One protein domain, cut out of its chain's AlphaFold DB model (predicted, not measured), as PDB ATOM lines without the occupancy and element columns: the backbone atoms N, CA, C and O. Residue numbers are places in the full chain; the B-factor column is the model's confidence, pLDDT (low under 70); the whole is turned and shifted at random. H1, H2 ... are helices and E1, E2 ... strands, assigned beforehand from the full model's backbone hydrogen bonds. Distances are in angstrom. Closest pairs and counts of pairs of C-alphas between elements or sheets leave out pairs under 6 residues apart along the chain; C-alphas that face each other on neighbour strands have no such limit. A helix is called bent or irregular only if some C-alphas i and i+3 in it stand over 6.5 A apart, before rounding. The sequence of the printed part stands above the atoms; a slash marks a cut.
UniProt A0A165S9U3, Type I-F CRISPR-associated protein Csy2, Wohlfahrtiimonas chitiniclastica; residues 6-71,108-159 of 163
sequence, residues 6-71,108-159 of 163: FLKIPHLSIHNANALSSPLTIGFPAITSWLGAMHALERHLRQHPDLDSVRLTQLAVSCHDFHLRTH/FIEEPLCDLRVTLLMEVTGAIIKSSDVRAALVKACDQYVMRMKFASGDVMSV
ATOM      1  N   PHE A   6     -33.443 -34.319 -45.947       94.81
ATOM      2  CA  PHE A   6     -33.548 -34.247 -44.500       94.81
ATOM      3  C   PHE A   6     -32.887 -32.970 -44.003       94.81
ATOM      4  O   PHE A   6     -31.807 -32.631 -44.476       94.81
ATOM      5  N   LEU A   7     -33.549 -32.306 -43.061       96.00
ATOM      6  CA  LEU A   7     -33.025 -31.197 -42.280       96.00
ATOM      7  C   LEU A   7     -32.524 -31.756 -40.954       96.00
ATOM      8  O   LEU A   7     -33.258 -32.435 -40.232       96.00
ATOM      9  N   LYS A   8     -31.272 -31.475 -40.633       97.81
ATOM     10  CA  LYS A   8     -30.598 -31.921 -39.425       97.81
ATOM     11  C   LYS A   8     -30.345 -30.720 -38.527       97.81
ATOM     12  O   LYS A   8     -29.715 -29.753 -38.942       97.81
ATOM     13  N   ILE A   9     -30.771 -30.836 -37.272       98.06
ATOM     14  CA  ILE A   9     -30.483 -29.880 -36.197       98.06
ATOM     15  C   ILE A   9     -29.538 -30.586 -35.216       98.06
ATOM     16  O   ILE A   9     -29.993 -31.388 -34.390       98.06
ATOM     17  N   PRO A  10     -28.216 -30.395 -35.349       97.88
ATOM     18  CA  PRO A  10     -27.234 -31.146 -34.580       97.88
ATOM     19  C   PRO A  10     -27.005 -30.585 -33.174       97.88
ATOM     20  O   PRO A  10     -26.805 -29.387 -32.994       97.88
ATOM     21  N   HIS A  11     -26.902 -31.486 -32.190       97.81
ATOM     22  CA  HIS A  11     -26.487 -31.178 -30.811       97.81
ATOM     23  C   HIS A  11     -27.216 -29.973 -30.190       97.81
ATOM     24  O   HIS A  11     -26.601 -29.112 -29.563       97.81
ATOM     25  N   LEU A  12     -28.532 -29.941 -30.359       98.19
ATOM     26  CA  LEU A  12     -29.429 -29.015 -29.694       98.19
ATOM     27  C   LEU A  12     -29.384 -29.263 -28.182       98.19
ATOM     28  O   LEU A  12     -29.806 -30.321 -27.709       98.19
ATOM     29  N   SER A  13     -28.840 -28.302 -27.441       98.31
ATOM     30  CA  SER A  13     -28.785 -28.319 -25.982       98.31
ATOM     31  C   SER A  13     -29.990 -27.573 -25.427       98.31
ATOM     32  O   SER A  13     -30.192 -26.405 -25.754       98.31
ATOM     33  N   ILE A  14     -30.773 -28.242 -24.589       98.38
ATOM     34  CA  ILE A  14     -32.031 -27.738 -24.040       98.38
ATOM     35  C   ILE A  14     -31.951 -27.783 -22.516       98.38
ATOM     36  O   ILE A  14     -31.539 -28.794 -21.948       98.38
ATOM     37  N   HIS A  15     -32.356 -26.699 -21.868       97.88
ATOM     38  CA  HIS A  15     -32.404 -26.563 -20.418       97.88
ATOM     39  C   HIS A  15     -33.849 -26.457 -19.927       97.88
ATOM     40  O   HIS A  15     -34.675 -25.845 -20.600       97.88
ATOM     41  N   ASN A  16     -34.157 -27.014 -18.752       96.62
ATOM     42  CA  ASN A  16     -35.509 -27.001 -18.164       96.62
ATOM     43  C   ASN A  16     -36.600 -27.594 -19.085       96.62
ATOM     44  O   ASN A  16     -37.722 -27.092 -19.135       96.62
ATOM     45  N   ALA A  17     -36.293 -28.657 -19.829       97.75
ATOM     46  CA  ALA A  17     -37.310 -29.381 -20.585       97.75
ATOM     47  C   ALA A  17     -38.238 -30.163 -19.643       97.75
ATOM     48  O   ALA A  17     -37.801 -30.707 -18.627       97.75
ATOM     49  N   ASN A  18     -39.516 -30.259 -20.003       96.56
ATOM     50  CA  ASN A  18     -40.512 -30.995 -19.231       96.56
ATOM     51  C   ASN A  18     -40.195 -32.499 -19.238       96.56
ATOM     52  O   ASN A  18     -40.199 -33.130 -20.295       96.56
ATOM     53  N   ALA A  19     -39.953 -33.068 -18.057       97.00
ATOM     54  CA  ALA A  19     -39.700 -34.492 -17.879       97.00
ATOM     55  C   ALA A  19     -40.953 -35.291 -17.479       97.00
ATOM     56  O   ALA A  19     -40.940 -36.521 -17.542       97.00
ATOM     57  N   LEU A  20     -42.051 -34.634 -17.095       95.38
ATOM     58  CA  LEU A  20     -43.341 -35.267 -16.831       95.38
ATOM     59  C   LEU A  20     -44.040 -35.595 -18.153       95.38
ATOM     60  O   LEU A  20     -44.844 -34.834 -18.689       95.38
ATOM     61  N   SER A  21     -43.700 -36.754 -18.700       93.44
ATOM     62  CA  SER A  21     -44.108 -37.146 -20.053       93.44
ATOM     63  C   SER A  21     -45.523 -37.711 -20.107       93.44
ATOM     64  O   SER A  21     -46.193 -37.636 -21.133       93.44
ATOM     65  N   SER A  22     -45.983 -38.277 -18.993       94.38
ATOM     66  CA  SER A  22     -47.363 -38.696 -18.769       94.38
ATOM     67  C   SER A  22     -47.639 -38.717 -17.261       94.38
ATOM     68  O   SER A  22     -46.684 -38.659 -16.482       94.38
ATOM     69  N   PRO A  23     -48.902 -38.877 -16.824       93.12
ATOM     70  CA  PRO A  23     -49.228 -39.012 -15.402       93.12
ATOM     71  C   PRO A  23     -48.494 -40.155 -14.680       93.12
ATOM     72  O   PRO A  23     -48.440 -40.154 -13.456       93.12
ATOM     73  N   LEU A  24     -47.946 -41.130 -15.417       94.44
ATOM     74  CA  LEU A  24     -47.268 -42.306 -14.863       94.44
ATOM     75  C   LEU A  24     -45.774 -42.382 -15.211       94.44
ATOM     76  O   LEU A  24     -45.087 -43.283 -14.737       94.44
ATOM     77  N   THR A  25     -45.254 -41.484 -16.056       95.06
ATOM     78  CA  THR A  25     -43.877 -41.577 -16.568       95.06
ATOM     79  C   THR A  25     -43.139 -40.253 -16.443       95.06
ATOM     80  O   THR A  25     -43.500 -39.269 -17.096       95.06
ATOM     81  N   ILE A  26     -42.053 -40.269 -15.673       95.44
ATOM     82  CA  ILE A  26     -41.095 -39.171 -15.541       95.44
ATOM     83  C   ILE A  26     -39.793 -39.590 -16.228       95.44
ATOM     84  O   ILE A  26     -39.274 -40.671 -15.961       95.44
ATOM     85  N   GLY A  27     -39.267 -38.756 -17.121       96.00
ATOM     86  CA  GLY A  27     -38.066 -39.071 -17.883       96.00
ATOM     87  C   GLY A  27     -37.920 -38.212 -19.132       96.00
ATOM     88  O   GLY A  27     -38.034 -36.992 -19.074       96.00
ATOM     89  N   PHE A  28     -37.629 -38.854 -20.264       97.50
ATOM     90  CA  PHE A  28     -37.467 -38.168 -21.544       97.50
ATOM     91  C   PHE A  28     -38.795 -37.572 -22.033       97.50
ATOM     92  O   PHE A  28     -39.763 -38.328 -22.069       97.50
ATOM     93  N   PRO A  29     -38.843 -36.296 -22.476       97.75
ATOM     94  CA  PRO A  29     -40.096 -35.624 -22.809       97.75
ATOM     95  C   PRO A  29     -40.947 -36.374 -23.834       97.75
ATOM     96  O   PRO A  29     -40.424 -36.973 -24.781       97.75
ATOM     97  N   ALA A  30     -42.270 -36.252 -23.704       96.94
ATOM     98  CA  ALA A  30     -43.230 -36.882 -24.602       96.94
ATOM     99  C   ALA A  30     -42.934 -36.582 -26.084       96.94
ATOM    100  O   ALA A  30     -42.702 -35.436 -26.473       96.94
ATOM    101  N   ILE A  31     -43.018 -37.607 -26.944       97.00
ATOM    102  CA  ILE A  31     -42.780 -37.487 -28.399       97.00
ATOM    103  C   ILE A  31     -43.679 -36.422 -29.049       97.00
ATOM    104  O   ILE A  31     -43.262 -35.732 -29.980       97.00
ATOM    105  N   THR A  32     -44.879 -36.205 -28.509       96.81
ATOM    106  CA  THR A  32     -45.807 -35.157 -28.953       96.81
ATOM    107  C   THR A  32     -45.242 -33.746 -28.792       96.81
ATOM    108  O   THR A  32     -45.482 -32.906 -29.656       96.81
ATOM    109  N   SER A  33     -44.436 -33.477 -27.760       96.75
ATOM    110  CA  SER A  33     -43.768 -32.183 -27.585       96.75
ATOM    111  C   SER A  33     -42.743 -31.914 -28.689       96.75
ATOM    112  O   SER A  33     -42.618 -30.783 -29.158       96.75
ATOM    113  N   TRP A  34     -42.045 -32.953 -29.151       97.94
ATOM    114  CA  TRP A  34     -41.083 -32.858 -30.249       97.94
ATOM    115  C   TRP A  34     -41.775 -32.679 -31.604       97.94
ATOM    116  O   TRP A  34     -41.341 -31.859 -32.412       97.94
ATOM    117  N   LEU A  35     -42.889 -33.381 -31.833       97.88
ATOM    118  CA  LEU A  35     -43.732 -33.179 -33.017       97.88
ATOM    119  C   LEU A  35     -44.344 -31.772 -33.045       97.88
ATOM    120  O   LEU A  35     -44.380 -31.140 -34.099       97.88
ATOM    121  N   GLY A  36     -44.761 -31.250 -31.889       97.31
ATOM    122  CA  GLY A  36     -45.210 -29.867 -31.745       97.31
ATOM    123  C   GLY A  36     -44.112 -28.861 -32.095       97.31
ATOM    124  O   GLY A  36     -44.368 -27.915 -32.837       97.31
ATOM    125  N   ALA A  37     -42.876 -29.099 -31.644       97.44
ATOM    126  CA  ALA A  37     -41.726 -28.273 -32.006       97.44
ATOM    127  C   ALA A  37     -41.396 -28.346 -33.510       97.44
ATOM    128  O   ALA A  37     -41.175 -27.308 -34.129       97.44
ATOM    129  N   MET A  38     -41.438 -29.538 -34.124       97.88
ATOM    130  CA  MET A  38     -41.299 -29.704 -35.580       97.88
ATOM    131  C   MET A  38     -42.372 -28.908 -36.332       97.88
ATOM    132  O   MET A  38     -42.061 -28.175 -37.268       97.88
ATOM    133  N   HIS A  39     -43.632 -29.010 -35.907       97.38
ATOM    134  CA  HIS A  39     -44.731 -28.294 -36.547       97.38
ATOM    135  C   HIS A  39     -44.610 -26.773 -36.376       97.38
ATOM    136  O   HIS A  39     -44.851 -26.011 -37.314       97.38
ATOM    137  N   ALA A  40     -44.190 -26.312 -35.196       97.69
ATOM    138  CA  ALA A  40     -43.896 -24.907 -34.958       97.69
ATOM    139  C   ALA A  40     -42.751 -24.415 -35.856       97.69
ATOM    140  O   ALA A  40     -42.873 -23.341 -36.440       97.69
ATOM    141  N   LEU A  41     -41.676 -25.193 -36.020       97.19
ATOM    142  CA  LEU A  41     -40.562 -24.847 -36.904       97.19
ATOM    143  C   LEU A  41     -41.033 -24.742 -38.357       97.19
ATOM    144  O   LEU A  41     -40.743 -23.746 -39.011       97.19
ATOM    145  N   GLU A  42     -41.828 -25.704 -38.841       96.38
ATOM    146  CA  GLU A  42     -42.411 -25.646 -40.188       96.38
ATOM    147  C   GLU A  42     -43.181 -24.334 -40.406       96.38
ATOM    148  O   GLU A  42     -42.997 -23.668 -41.425       96.38
ATOM    149  N   ARG A  43     -44.013 -23.924 -39.440       96.31
ATOM    150  CA  ARG A  43     -44.782 -22.673 -39.532       96.31
ATOM    151  C   ARG A  43     -43.887 -21.439 -39.643       96.31
ATOM    152  O   ARG A  43     -44.232 -20.545 -40.407       96.31
ATOM    153  N   HIS A  44     -42.771 -21.388 -38.915       95.44
ATOM    154  CA  HIS A  44     -41.813 -20.281 -39.012       95.44
ATOM    155  C   HIS A  44     -41.070 -20.288 -40.351       95.44
ATOM    156  O   HIS A  44     -40.953 -19.251 -40.997       95.44
ATOM    157  N   LEU A  45     -40.621 -21.459 -40.809       94.00
ATOM    158  CA  LEU A  45     -39.938 -21.595 -42.097       94.00
ATOM    159  C   LEU A  45     -40.830 -21.125 -43.249       94.00
ATOM    160  O   LEU A  45     -40.387 -20.354 -44.093       94.00
ATOM    161  N   ARG A  46     -42.112 -21.500 -43.234       93.50
ATOM    162  CA  ARG A  46     -43.092 -21.132 -44.268       93.50
ATOM    163  C   ARG A  46     -43.485 -19.653 -44.286       93.50
ATOM    164  O   ARG A  46     -44.197 -19.244 -45.196       93.50
ATOM    165  N   GLN A  47     -43.059 -18.854 -43.306       92.00
ATOM    166  CA  GLN A  47     -43.190 -17.394 -43.376       92.00
ATOM    167  C   GLN A  47     -42.169 -16.773 -44.338       92.00
ATOM    168  O   GLN A  47     -42.366 -15.648 -44.790       92.00
ATOM    169  N   HIS A  48     -41.089 -17.490 -44.663       88.88
ATOM    170  CA  HIS A  48     -40.141 -17.056 -45.679       88.88
ATOM    171  C   HIS A  48     -40.752 -17.278 -47.076       88.88
ATOM    172  O   HIS A  48     -41.169 -18.405 -47.357       88.88
ATOM    173  N   PRO A  49     -40.778 -16.266 -47.969       85.94
ATOM    174  CA  PRO A  49     -41.420 -16.371 -49.285       85.94
ATOM    175  C   PRO A  49     -40.955 -17.580 -50.106       85.94
ATOM    176  O   PRO A  49     -41.769 -18.284 -50.689       85.94
ATOM    177  N   ASP A  50     -39.652 -17.871 -50.070       87.00
ATOM    178  CA  ASP A  50     -39.054 -18.980 -50.830       87.00
ATOM    179  C   ASP A  50     -39.282 -20.379 -50.216       87.00
ATOM    180  O   ASP A  50     -38.879 -21.386 -50.802       87.00
ATOM    181  N   LEU A  51     -39.883 -20.465 -49.021       90.31
ATOM    182  CA  LEU A  51     -40.048 -21.708 -48.252       90.31
ATOM    183  C   LEU A  51     -41.521 -22.022 -47.922       90.31
ATOM    184  O   LEU A  51     -41.803 -22.935 -47.147       90.31
ATOM    185  N   ASP A  52     -42.479 -21.307 -48.511       90.81
ATOM    186  CA  ASP A  52     -43.924 -21.424 -48.257       90.81
ATOM    187  C   ASP A  52     -44.501 -22.853 -48.443       90.81
ATOM    188  O   ASP A  52     -45.415 -23.310 -47.732       90.81
ATOM    189  N   SER A  53     -43.926 -23.597 -49.387       90.81
ATOM    190  CA  SER A  53     -44.298 -24.961 -49.763       90.81
ATOM    191  C   SER A  53     -43.519 -26.047 -49.016       90.81
ATOM    192  O   SER A  53     -43.826 -27.228 -49.189       90.81
ATOM    193  N   VAL A  54     -42.555 -25.678 -48.163       92.44
ATOM    194  CA  VAL A  54     -41.812 -26.629 -47.325       92.44
ATOM    195  C   VAL A  54     -42.766 -27.309 -46.347       92.44
ATOM    196  O   VAL A  54     -43.644 -26.672 -45.762       92.44
ATOM    197  N   ARG A  55     -42.609 -28.621 -46.178       94.44
ATOM    198  CA  ARG A  55     -43.325 -29.442 -45.198       94.44
ATOM    199  C   ARG A  55     -42.340 -30.332 -44.459       94.44
ATOM    200  O   ARG A  55     -41.470 -30.930 -45.095       94.44
ATOM    201  N   LEU A  56     -42.517 -30.446 -43.145       95.94
ATOM    202  CA  LEU A  56     -41.744 -31.346 -42.294       95.94
ATOM    203  C   LEU A  56     -42.631 -32.533 -41.913       95.94
ATOM    204  O   LEU A  56     -43.602 -32.383 -41.177       95.94
ATOM    205  N   THR A  57     -42.347 -33.710 -42.469       95.44
ATOM    206  CA  THR A  57     -43.303 -34.836 -42.451       95.44
ATOM    207  C   THR A  57     -42.960 -35.926 -41.455       95.44
ATOM    208  O   THR A  57     -43.849 -36.648 -41.011       95.44
ATOM    209  N   GLN A  58     -41.681 -36.093 -41.136       96.62
ATOM    210  CA  GLN A  58     -41.177 -37.148 -40.263       96.62
ATOM    211  C   GLN A  58     -40.137 -36.555 -39.327       96.62
ATOM    212  O   GLN A  58     -39.393 -35.667 -39.736       96.62
ATOM    213  N   LEU A  59     -40.059 -37.083 -38.108       98.00
ATOM    214  CA  LEU A  59     -39.111 -36.654 -37.089       98.00
ATOM    215  C   LEU A  59     -38.391 -37.864 -36.503       98.00
ATOM    216  O   LEU A  59     -39.029 -38.815 -36.058       98.00
ATOM    217  N   ALA A  60     -37.070 -37.780 -36.436       98.19
ATOM    218  CA  ALA A  60     -36.248 -38.631 -35.597       98.19
ATOM    219  C   ALA A  60     -35.555 -37.777 -34.532       98.19
ATOM    220  O   ALA A  60     -35.075 -36.675 -34.810       98.19
ATOM    221  N   VAL A  61     -35.493 -38.312 -33.315       98.25
ATOM    222  CA  VAL A  61     -34.845 -37.681 -32.166       98.25
ATOM    223  C   VAL A  61     -33.747 -38.615 -31.683       98.25
ATOM    224  O   VAL A  61     -34.009 -39.767 -31.349       98.25
ATOM    225  N   SER A  62     -32.511 -38.130 -31.664       98.25
ATOM    226  CA  SER A  62     -31.355 -38.855 -31.140       98.25
ATOM    227  C   SER A  62     -30.863 -38.148 -29.888       98.25
ATOM    228  O   SER A  62     -30.461 -36.989 -29.958       98.25
ATOM    229  N   CYS A  63     -30.927 -38.818 -28.741       98.00
ATOM    230  CA  CYS A  63     -30.474 -38.270 -27.469       98.00
ATOM    231  C   CYS A  63     -29.005 -38.630 -27.229       98.00
ATOM    232  O   CYS A  63     -28.643 -39.804 -27.253       98.00
ATOM    233  N   HIS A  64     -28.170 -37.610 -27.025       98.00
ATOM    234  CA  HIS A  64     -26.749 -37.754 -26.691       98.00
ATOM    235  C   HIS A  64     -26.510 -37.673 -25.190       98.00
ATOM    236  O   HIS A  64     -25.603 -38.318 -24.682       98.00
ATOM    237  N   ASP A  65     -27.286 -36.829 -24.510       98.00
ATOM    238  CA  ASP A  65     -27.153 -36.562 -23.084       98.00
ATOM    239  C   ASP A  65     -28.529 -36.264 -22.482       98.00
ATOM    240  O   ASP A  65     -29.361 -35.600 -23.114       98.00
ATOM    241  N   PHE A  66     -28.755 -36.770 -21.274       97.81
ATOM    242  CA  PHE A  66     -30.016 -36.672 -20.549       97.81
ATOM    243  C   PHE A  66     -29.729 -36.559 -19.055       97.81
ATOM    244  O   PHE A  66     -29.222 -37.495 -18.436       97.81
ATOM    245  N   HIS A  67     -30.106 -35.429 -18.464       97.50
ATOM    246  CA  HIS A  67     -29.972 -35.189 -17.038       97.50
ATOM    247  C   HIS A  67     -31.328 -34.846 -16.424       97.50
ATOM    248  O   HIS A  67     -31.827 -33.731 -16.562       97.50
ATOM    249  N   LEU A  68     -31.932 -35.812 -15.732       96.75
ATOM    250  CA  LEU A  68     -33.152 -35.595 -14.960       96.75
ATOM    251  C   LEU A  68     -32.819 -34.973 -13.603       96.75
ATOM    252  O   LEU A  68     -32.020 -35.533 -12.847       96.75
ATOM    253  N   ARG A  69     -33.487 -33.871 -13.253       95.06
ATOM    254  CA  ARG A  69     -33.277 -33.176 -11.976       95.06
ATOM    255  C   ARG A  69     -33.966 -33.887 -10.830       95.06
ATOM    256  O   ARG A  69     -35.040 -33.509 -10.364       95.06
ATOM    257  N   THR A  70     -33.305 -34.935 -10.375       94.94
ATOM    258  CA  THR A  70     -33.709 -35.690  -9.201       94.94
ATOM    259  C   THR A  70     -32.614 -35.691  -8.158       94.94
ATOM    260  O   THR A  70     -31.430 -35.546  -8.457       94.94
ATOM    261  N   HIS A  71     -33.029 -35.890  -6.921       93.44
ATOM    262  CA  HIS A  71     -32.153 -36.079  -5.788       93.44
ATOM    263  C   HIS A  71     -32.538 -37.375  -5.080       93.44
ATOM    264  O   HIS A  71     -33.719 -37.685  -4.932       93.44
ATOM    265  N   PHE A 108     -47.343 -25.827  -3.443       86.56
ATOM    266  CA  PHE A 108     -46.284 -26.637  -4.017       86.56
ATOM    267  C   PHE A 108     -46.833 -27.426  -5.208       86.56
ATOM    268  O   PHE A 108     -47.762 -28.217  -5.056       86.56
ATOM    269  N   ILE A 109     -46.260 -27.185  -6.384       89.38
ATOM    270  CA  ILE A 109     -46.570 -27.901  -7.621       89.38
ATOM    271  C   ILE A 109     -45.288 -28.621  -8.025       89.38
ATOM    272  O   ILE A 109     -44.247 -27.982  -8.174       89.38
ATOM    273  N   GLU A 110     -45.349 -29.946  -8.143       89.25
ATOM    274  CA  GLU A 110     -44.206 -30.721  -8.616       89.25
ATOM    275  C   GLU A 110     -44.065 -30.587 -10.127       89.25
ATOM    276  O   GLU A 110     -44.991 -30.888 -10.881       89.25
ATOM    277  N   GLU A 111     -42.878 -30.177 -10.568       91.69
ATOM    278  CA  GLU A 111     -42.558 -30.007 -11.981       91.69
ATOM    279  C   GLU A 111     -41.250 -30.744 -12.282       91.69
ATOM    280  O   GLU A 111     -40.161 -30.196 -12.115       91.69
ATOM    281  N   PRO A 112     -41.320 -32.016 -12.712       95.00
ATOM    282  CA  PRO A 112     -40.140 -32.744 -13.147       95.00
ATOM    283  C   PRO A 112     -39.506 -32.076 -14.366       95.00
ATOM    284  O   PRO A 112     -40.121 -31.981 -15.429       95.00
ATOM    285  N   LEU A 113     -38.246 -31.663 -14.222       96.69
ATOM    286  CA  LEU A 113     -37.465 -31.019 -15.275       96.69
ATOM    287  C   LEU A 113     -36.222 -31.835 -15.627       96.69
ATOM    288  O   LEU A 113     -35.632 -32.517 -14.783       96.69
ATOM    289  N   CYS A 114     -35.794 -31.730 -16.880       97.44
ATOM    290  CA  CYS A 114     -34.562 -32.326 -17.370       97.44
ATOM    291  C   CYS A 114     -33.783 -31.370 -18.275       97.44
ATOM    292  O   CYS A 114     -34.347 -30.482 -18.913       97.44
ATOM    293  N   ASP A 115     -32.475 -31.590 -18.339       98.25
ATOM    294  CA  ASP A 115     -31.578 -30.950 -19.291       98.25
ATOM    295  C   ASP A 115     -31.144 -31.995 -20.325       98.25
ATOM    296  O   ASP A 115     -30.878 -33.152 -19.987       98.25
ATOM    297  N   LEU A 116     -31.129 -31.613 -21.600       97.69
ATOM    298  CA  LEU A 116     -31.017 -32.543 -22.723       97.69
ATOM    299  C   LEU A 116     -30.004 -32.057 -23.746       97.69
ATOM    300  O   LEU A 116     -29.915 -30.863 -24.031       97.69
ATOM    301  N   ARG A 117     -29.332 -32.999 -24.406       98.50
ATOM    302  CA  ARG A 117     -28.629 -32.746 -25.666       98.50
ATOM    303  C   ARG A 117     -29.100 -33.728 -26.718       98.50
ATOM    304  O   ARG A 117     -28.906 -34.933 -26.574       98.50
ATOM    305  N   VAL A 118     -29.695 -33.224 -27.793       98.44
ATOM    306  CA  VAL A 118     -30.301 -34.059 -28.836       98.44
ATOM    307  C   VAL A 118     -29.858 -33.641 -30.235       98.44
ATOM    308  O   VAL A 118     -29.481 -32.499 -30.465       98.44
ATOM    309  N   THR A 119     -29.907 -34.557 -31.192       98.62
ATOM    310  CA  THR A 119     -29.926 -34.228 -32.620       98.62
ATOM    311  C   THR A 119     -31.307 -34.550 -33.161       98.62
ATOM    312  O   THR A 119     -31.815 -35.650 -32.936       98.62
ATOM    313  N   LEU A 120     -31.892 -33.607 -33.892       98.31
ATOM    314  CA  LEU A 120     -33.154 -33.810 -34.594       98.31
ATOM    315  C   LEU A 120     -32.873 -34.022 -36.078       98.31
ATOM    316  O   LEU A 120     -32.029 -33.336 -36.657       98.31
ATOM    317  N   LEU A 121     -33.585 -34.962 -36.687       98.12
ATOM    318  CA  LEU A 121     -33.586 -35.167 -38.129       98.12
ATOM    319  C   LEU A 121     -35.029 -35.131 -38.613       98.12
ATOM    320  O   LEU A 121     -35.863 -35.892 -38.125       98.12
ATOM    321  N   MET A 122     -35.319 -34.247 -39.557       97.00
ATOM    322  CA  MET A 122     -36.663 -34.037 -40.075       97.00
ATOM    323  C   MET A 122     -36.678 -34.285 -41.574       97.00
ATOM    324  O   MET A 122     -35.835 -33.757 -42.294       97.00
ATOM    325  N   GLU A 123     -37.619 -35.087 -42.064       95.94
ATOM    326  CA  GLU A 123     -37.809 -35.215 -43.510       95.94
ATOM    327  C   GLU A 123     -38.438 -33.941 -44.065       95.94
ATOM    328  O   GLU A 123     -39.453 -33.470 -43.548       95.94
ATOM    329  N   VAL A 124     -37.851 -33.420 -45.142       94.12
ATOM    330  CA  VAL A 124     -38.321 -32.214 -45.817       94.12
ATOM    331  C   VAL A 124     -38.933 -32.591 -47.159       94.12
ATOM    332  O   VAL A 124     -38.292 -33.219 -48.006       94.12
ATOM    333  N   THR A 125     -40.173 -32.165 -47.375       91.19
ATOM    334  CA  THR A 125     -40.889 -32.327 -48.644       91.19
ATOM    335  C   THR A 125     -41.395 -30.975 -49.152       91.19
ATOM    336  O   THR A 125     -41.507 -30.016 -48.391       91.19
ATOM    337  N   GLY A 126     -41.630 -30.872 -50.462       83.00
ATOM    338  CA  GLY A 126     -41.993 -29.621 -51.137       83.00
ATOM    339  C   GLY A 126     -41.313 -29.492 -52.500       83.00
ATOM    340  O   GLY A 126     -40.212 -30.005 -52.713       83.00
ATOM    341  N   ALA A 127     -41.970 -28.825 -53.451       64.88
ATOM    342  CA  ALA A 127     -41.512 -28.749 -54.844       64.88
ATOM    343  C   ALA A 127     -40.174 -27.996 -55.012       64.88
ATOM    344  O   ALA A 127     -39.431 -28.261 -55.957       64.88
ATOM    345  N   ILE A 128     -39.851 -27.102 -54.071       63.09
ATOM    346  CA  ILE A 128     -38.789 -26.093 -54.196       63.09
ATOM    347  C   ILE A 128     -37.416 -26.603 -53.681       63.09
ATOM    348  O   ILE A 128     -36.366 -26.077 -54.044       63.09
ATOM    349  N   ILE A 129     -37.367 -27.718 -52.939       68.75
ATOM    350  CA  ILE A 129     -36.136 -28.229 -52.278       68.75
ATOM    351  C   ILE A 129     -35.089 -28.776 -53.276       68.75
ATOM    352  O   ILE A 129     -33.969 -29.131 -52.911       68.75
ATOM    353  N   LYS A 130     -35.421 -28.840 -54.572       70.38
ATOM    354  CA  LYS A 130     -34.506 -29.334 -55.611       70.38
ATOM    355  C   LYS A 130     -33.374 -28.350 -55.940       70.38
ATOM    356  O   LYS A 130     -32.334 -28.800 -56.417       70.38
ATOM    357  N   SER A 131     -33.543 -27.050 -55.674       83.38
ATOM    358  CA  SER A 131     -32.485 -26.051 -55.884       83.38
ATOM    359  C   SER A 131     -31.452 -26.065 -54.746       83.38
ATOM    360  O   SER A 131     -31.764 -26.386 -53.600       83.38
ATOM    361  N   SER A 132     -30.194 -25.735 -55.049       85.50
ATOM    362  CA  SER A 132     -29.157 -25.550 -54.024       85.50
ATOM    363  C   SER A 132     -29.407 -24.309 -53.169       85.50
ATOM    364  O   SER A 132     -29.260 -24.375 -51.951       85.50
ATOM    365  N   ASP A 133     -29.858 -23.219 -53.786       86.75
ATOM    366  CA  ASP A 133     -30.038 -21.930 -53.108       86.75
ATOM    367  C   ASP A 133     -31.156 -21.998 -52.067       86.75
ATOM    368  O   ASP A 133     -31.024 -21.504 -50.952       86.75
ATOM    369  N   VAL A 134     -32.230 -22.718 -52.392       87.12
ATOM    370  CA  VAL A 134     -33.380 -22.916 -51.499       87.12
ATOM    371  C   VAL A 134     -33.000 -23.797 -50.311       87.12
ATOM    372  O   VAL A 134     -33.442 -23.549 -49.193       87.12
ATOM    373  N   ARG A 135     -32.140 -24.805 -50.517       90.19
ATOM    374  CA  ARG A 135     -31.606 -25.618 -49.414       90.19
ATOM    375  C   ARG A 135     -30.739 -24.777 -48.476       90.19
ATOM    376  O   ARG A 135     -30.884 -24.892 -47.265       90.19
ATOM    377  N   ALA A 136     -29.902 -23.897 -49.023       90.69
ATOM    378  CA  ALA A 136     -29.116 -22.964 -48.219       90.69
ATOM    379  C   ALA A 136     -30.009 -21.967 -47.456       90.69
ATOM    380  O   ALA A 136     -29.779 -21.717 -46.274       90.69
ATOM    381  N   ALA A 137     -31.065 -21.449 -48.093       91.50
ATOM    382  CA  ALA A 137     -32.048 -20.580 -47.450       91.50
ATOM    383  C   ALA A 137     -32.803 -21.298 -46.318       91.50
ATOM    384  O   ALA A 137     -32.980 -20.723 -45.247       91.50
ATOM    385  N   LEU A 138     -33.186 -22.564 -46.521       93.44
ATOM    386  CA  LEU A 138     -33.833 -23.403 -45.510       93.44
ATOM    387  C   LEU A 138     -32.947 -23.592 -44.276       93.44
ATOM    388  O   LEU A 138     -33.409 -23.373 -43.160       93.44
ATOM    389  N   VAL A 139     -31.684 -23.978 -44.476       94.38
ATOM    390  CA  VAL A 139     -30.715 -24.165 -43.386       94.38
ATOM    391  C   VAL A 139     -30.503 -22.854 -42.630       94.38
ATOM    392  O   VAL A 139     -30.642 -22.817 -41.409       94.38
ATOM    393  N   LYS A 140     -30.285 -21.751 -43.356       93.69
ATOM    394  CA  LYS A 140     -30.105 -20.421 -42.765       93.69
ATOM    395  C   LYS A 140     -31.327 -19.970 -41.962       93.69
ATOM    396  O   LYS A 140     -31.176 -19.425 -40.872       93.69
ATOM    397  N   ALA A 141     -32.534 -20.188 -42.483       93.88
ATOM    398  CA  ALA A 141     -33.768 -19.876 -41.771       93.88
ATOM    399  C   ALA A 141     -33.922 -20.755 -40.519       93.88
ATOM    400  O   ALA A 141     -34.305 -20.262 -39.462       93.88
ATOM    401  N   CYS A 142     -33.572 -22.040 -40.611       95.19
ATOM    402  CA  CYS A 142     -33.579 -22.951 -39.473       95.19
ATOM    403  C   CYS A 142     -32.659 -22.452 -38.348       95.19
ATOM    404  O   CYS A 142     -33.123 -22.297 -37.220       95.19
ATOM    405  N   ASP A 143     -31.407 -22.099 -38.655       93.88
ATOM    406  CA  ASP A 143     -30.464 -21.557 -37.664       93.88
ATOM    407  C   ASP A 143     -30.993 -20.282 -36.982       93.88
ATOM    408  O   ASP A 143     -30.833 -20.099 -35.774       93.88
ATOM    409  N   GLN A 144     -31.681 -19.412 -37.732       92.38
ATOM    410  CA  GLN A 144     -32.271 -18.182 -37.191       92.38
ATOM    411  C   GLN A 144     -33.424 -18.444 -36.214       92.38
ATOM    412  O   GLN A 144     -33.577 -17.706 -35.233       92.38
ATOM    413  N   TYR A 145     -34.252 -19.457 -36.478       95.06
ATOM    414  CA  TYR A 145     -35.435 -19.741 -35.668       95.06
ATOM    415  C   TYR A 145     -35.148 -20.656 -34.481       95.06
ATOM    416  O   TYR A 145     -35.668 -20.398 -33.397       95.06
ATOM    417  N   VAL A 146     -34.314 -21.687 -34.641       95.69
ATOM    418  CA  VAL A 146     -34.108 -22.729 -33.617       95.69
ATOM    419  C   VAL A 146     -33.684 -22.138 -32.270       95.69
ATOM    420  O   VAL A 146     -34.249 -22.512 -31.246       95.69
ATOM    421  N   MET A 147     -32.774 -21.160 -32.261       93.88
ATOM    422  CA  MET A 147     -32.310 -20.499 -31.029       93.88
ATOM    423  C   MET A 147     -33.382 -19.654 -30.322       93.88
ATOM    424  O   MET A 147     -33.211 -19.291 -29.163       93.88
ATOM    425  N   ARG A 148     -34.473 -19.306 -31.010       94.38
ATOM    426  CA  ARG A 148     -35.579 -18.486 -30.481       94.38
ATOM    427  C   ARG A 148     -36.804 -19.318 -30.107       94.38
ATOM    428  O   ARG A 148     -37.805 -18.772 -29.651       94.38
ATOM    429  N   MET A 149     -36.747 -20.623 -30.344       96.06
ATOM    430  CA  MET A 149     -37.827 -21.551 -30.059       96.06
ATOM    431  C   MET A 149     -37.610 -22.246 -28.718       96.06
ATOM    432  O   MET A 149     -36.502 -22.314 -28.193       96.06
ATOM    433  N   LYS A 150     -38.692 -22.815 -28.188       96.44
ATOM    434  CA  LYS A 150     -38.643 -23.761 -27.075       96.44
ATOM    435  C   LYS A 150     -38.873 -25.173 -27.596       96.44
ATOM    436  O   LYS A 150     -39.716 -25.389 -28.467       96.44
ATOM    437  N   PHE A 151     -38.159 -26.135 -27.024       97.44
ATOM    438  CA  PHE A 151     -38.304 -27.557 -27.339       97.44
ATOM    439  C   PHE A 151     -38.666 -28.299 -26.058       97.44
ATOM    440  O   PHE A 151     -37.976 -28.167 -25.054       97.44
ATOM    441  N   ALA A 152     -39.778 -29.042 -26.073       95.62
ATOM    442  CA  ALA A 152     -40.320 -29.687 -24.870       95.62
ATOM    443  C   ALA A 152     -40.472 -28.728 -23.666       95.62
ATOM    444  O   ALA A 152     -40.138 -29.076 -22.538       95.62
ATOM    445  N   SER A 153     -40.957 -27.504 -23.916       95.06
ATOM    446  CA  SER A 153     -41.023 -26.378 -22.958       95.06
ATOM    447  C   SER A 153     -39.682 -25.828 -22.452       95.06
ATOM    448  O   SER A 153     -39.672 -24.767 -21.827       95.06
ATOM    449  N   GLY A 154     -38.564 -26.480 -22.768       96.94
ATOM    450  CA  GLY A 154     -37.233 -26.044 -22.371       96.94
ATOM    451  C   GLY A 154     -36.655 -24.959 -23.276       96.94
ATOM    452  O   GLY A 154     -37.078 -24.769 -24.421       96.94
ATOM    453  N   ASP A 155     -35.664 -24.258 -22.738       97.62
ATOM    454  CA  ASP A 155     -34.913 -23.199 -23.401       97.62
ATOM    455  C   ASP A 155     -33.732 -23.765 -24.184       97.62
ATOM    456  O   ASP A 155     -33.002 -24.629 -23.697       97.62
ATOM    457  N   VAL A 156     -33.525 -23.267 -25.403       97.62
ATOM    458  CA  VAL A 156     -32.367 -23.643 -26.216       97.62
ATOM    459  C   VAL A 156     -31.140 -22.881 -25.729       97.62
ATOM    460  O   VAL A 156     -31.077 -21.660 -25.815       97.62
ATOM    461  N   MET A 157     -30.142 -23.618 -25.247       97.56
ATOM    462  CA  MET A 157     -28.885 -23.054 -24.749       97.56
ATOM    463  C   MET A 157     -27.852 -22.891 -25.861       97.56
ATOM    464  O   MET A 157     -27.090 -21.930 -25.886       97.56
ATOM    465  N   SER A 158     -27.807 -23.856 -26.777       97.06
ATOM    466  CA  SER A 158     -26.873 -23.867 -27.900       97.06
ATOM    467  C   SER A 158     -27.316 -24.868 -28.957       97.06
ATOM    468  O   SER A 158     -27.935 -25.884 -28.634       97.06
ATOM    469  N   VAL A 159     -26.904 -24.648 -30.200       97.19
ATOM    470  CA  VAL A 159     -27.078 -25.587 -31.310       97.19
ATOM    471  C   VAL A 159     -25.852 -25.512 -32.220       97.19
ATOM    472  O   VAL A 159     -25.215 -24.462 -32.306       97.19
TER     473      VAL A 159
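What this domain is: This is residues 6 to 71 and 108 to 159 of the 163 residues of the protein "Type I-F CRISPR-associated protein Csy2" of Wohlfahrtiimonas chitiniclastica (UniProt A0A165S9U3). A long, strongly twisted sheet of four strands carries two helices, H1 and H3, over one face, making two layers, the helices as one and the sheet as the other; its long strands E1, E3 and E4 run most of the length of a rod. H2 lies at one end of the rod, and E2 with the two ends at the cut lies toward the other. The printed part has 118 residues, with three named helices and five named strands in the order E1 E2 H1 E3 E4 H2 H3 E5, class mixed; the sheet's order is E3 E4 E1 E5, antiparallel throughout. It is compact, with a radius of gyration of the C-alphas of 15.3 A, and spans 51 by 24 by 23 A.

Where its parts are: Find C-alpha 6 at (-33.548, -34.247, -44.500); from there E1 runs through residues 6 to 18, 26.4 A, and bends by 98 degrees at residue 15. E2 is residues 20 to 22, and H1, residues 31 to 45, is 21.2 A long. E3, residues 55 to 68, spans 32.5 A and bends by 76 degrees at residue 65. Past the cut, start E4 at C-alpha 113, (-37.465, -31.019, -15.275); it runs to residue 125, 33.6 A, and bends by 68 degrees at residue 117. H2, residues 127 to 130, is irregular, its C-alphas 127 and 130 being 7.1 A apart. H3, residues 132 to 146, is 21.2 A long, and E5, residues 154 to 158, ends at C-alpha 158, (-26.873, -23.867, -27.900).

How they stand to each other: Look first between E3 and E4, where N 60 and O 121 are 2.8 A apart, within hydrogen-bond range. Between E4 and E1, N 9 and O 120 are 2.9 A apart; between E1 and E5, N 15 and O 155 are 2.8 A apart. E4, H2 with H3, and E5 form a split strand-helix-strand unit, two strands running the same way with E1 between them, and its crossover is right-handed. H1 is on the sheet; its closest C-alphas to E3 are those of Glu 42 and Leu 56, 6.1 A. H3, on the same face, lies over E1 at a height over the sheet of 9.5 A and runs along the strands, at 2 degrees to E1 on the local plane. H1 touches H3 with residues 41 to 45 alone, at a steep tilt of 59 degrees, opposite ways; the closest C-alphas are those of Leu 45 and Ala 141, 6.4 A. H2 is close to H3 but not clearly touching, with the C-alphas of Ile 129 and Arg 135 closest at 6.0 A. E2 pairs with no named strand; its residues 20 to 22 pair with residues 25 to 26. In H1 and H3 every O i to N i+4 pair is within hydrogen-bond range; H2 is too short for one.

The domain as a whole: The two C-alphas farthest apart, those of Phe 108 and Ser 131, are 53.7 A apart. Residues 72 to 107 are not printed, and C-alphas 71 and 108 stand 17.1 A apart across that cut. Of the links that are printed whole, none is long. The mean pLDDT of the printed part is 94.1, and residues 127 to 129 are under 70.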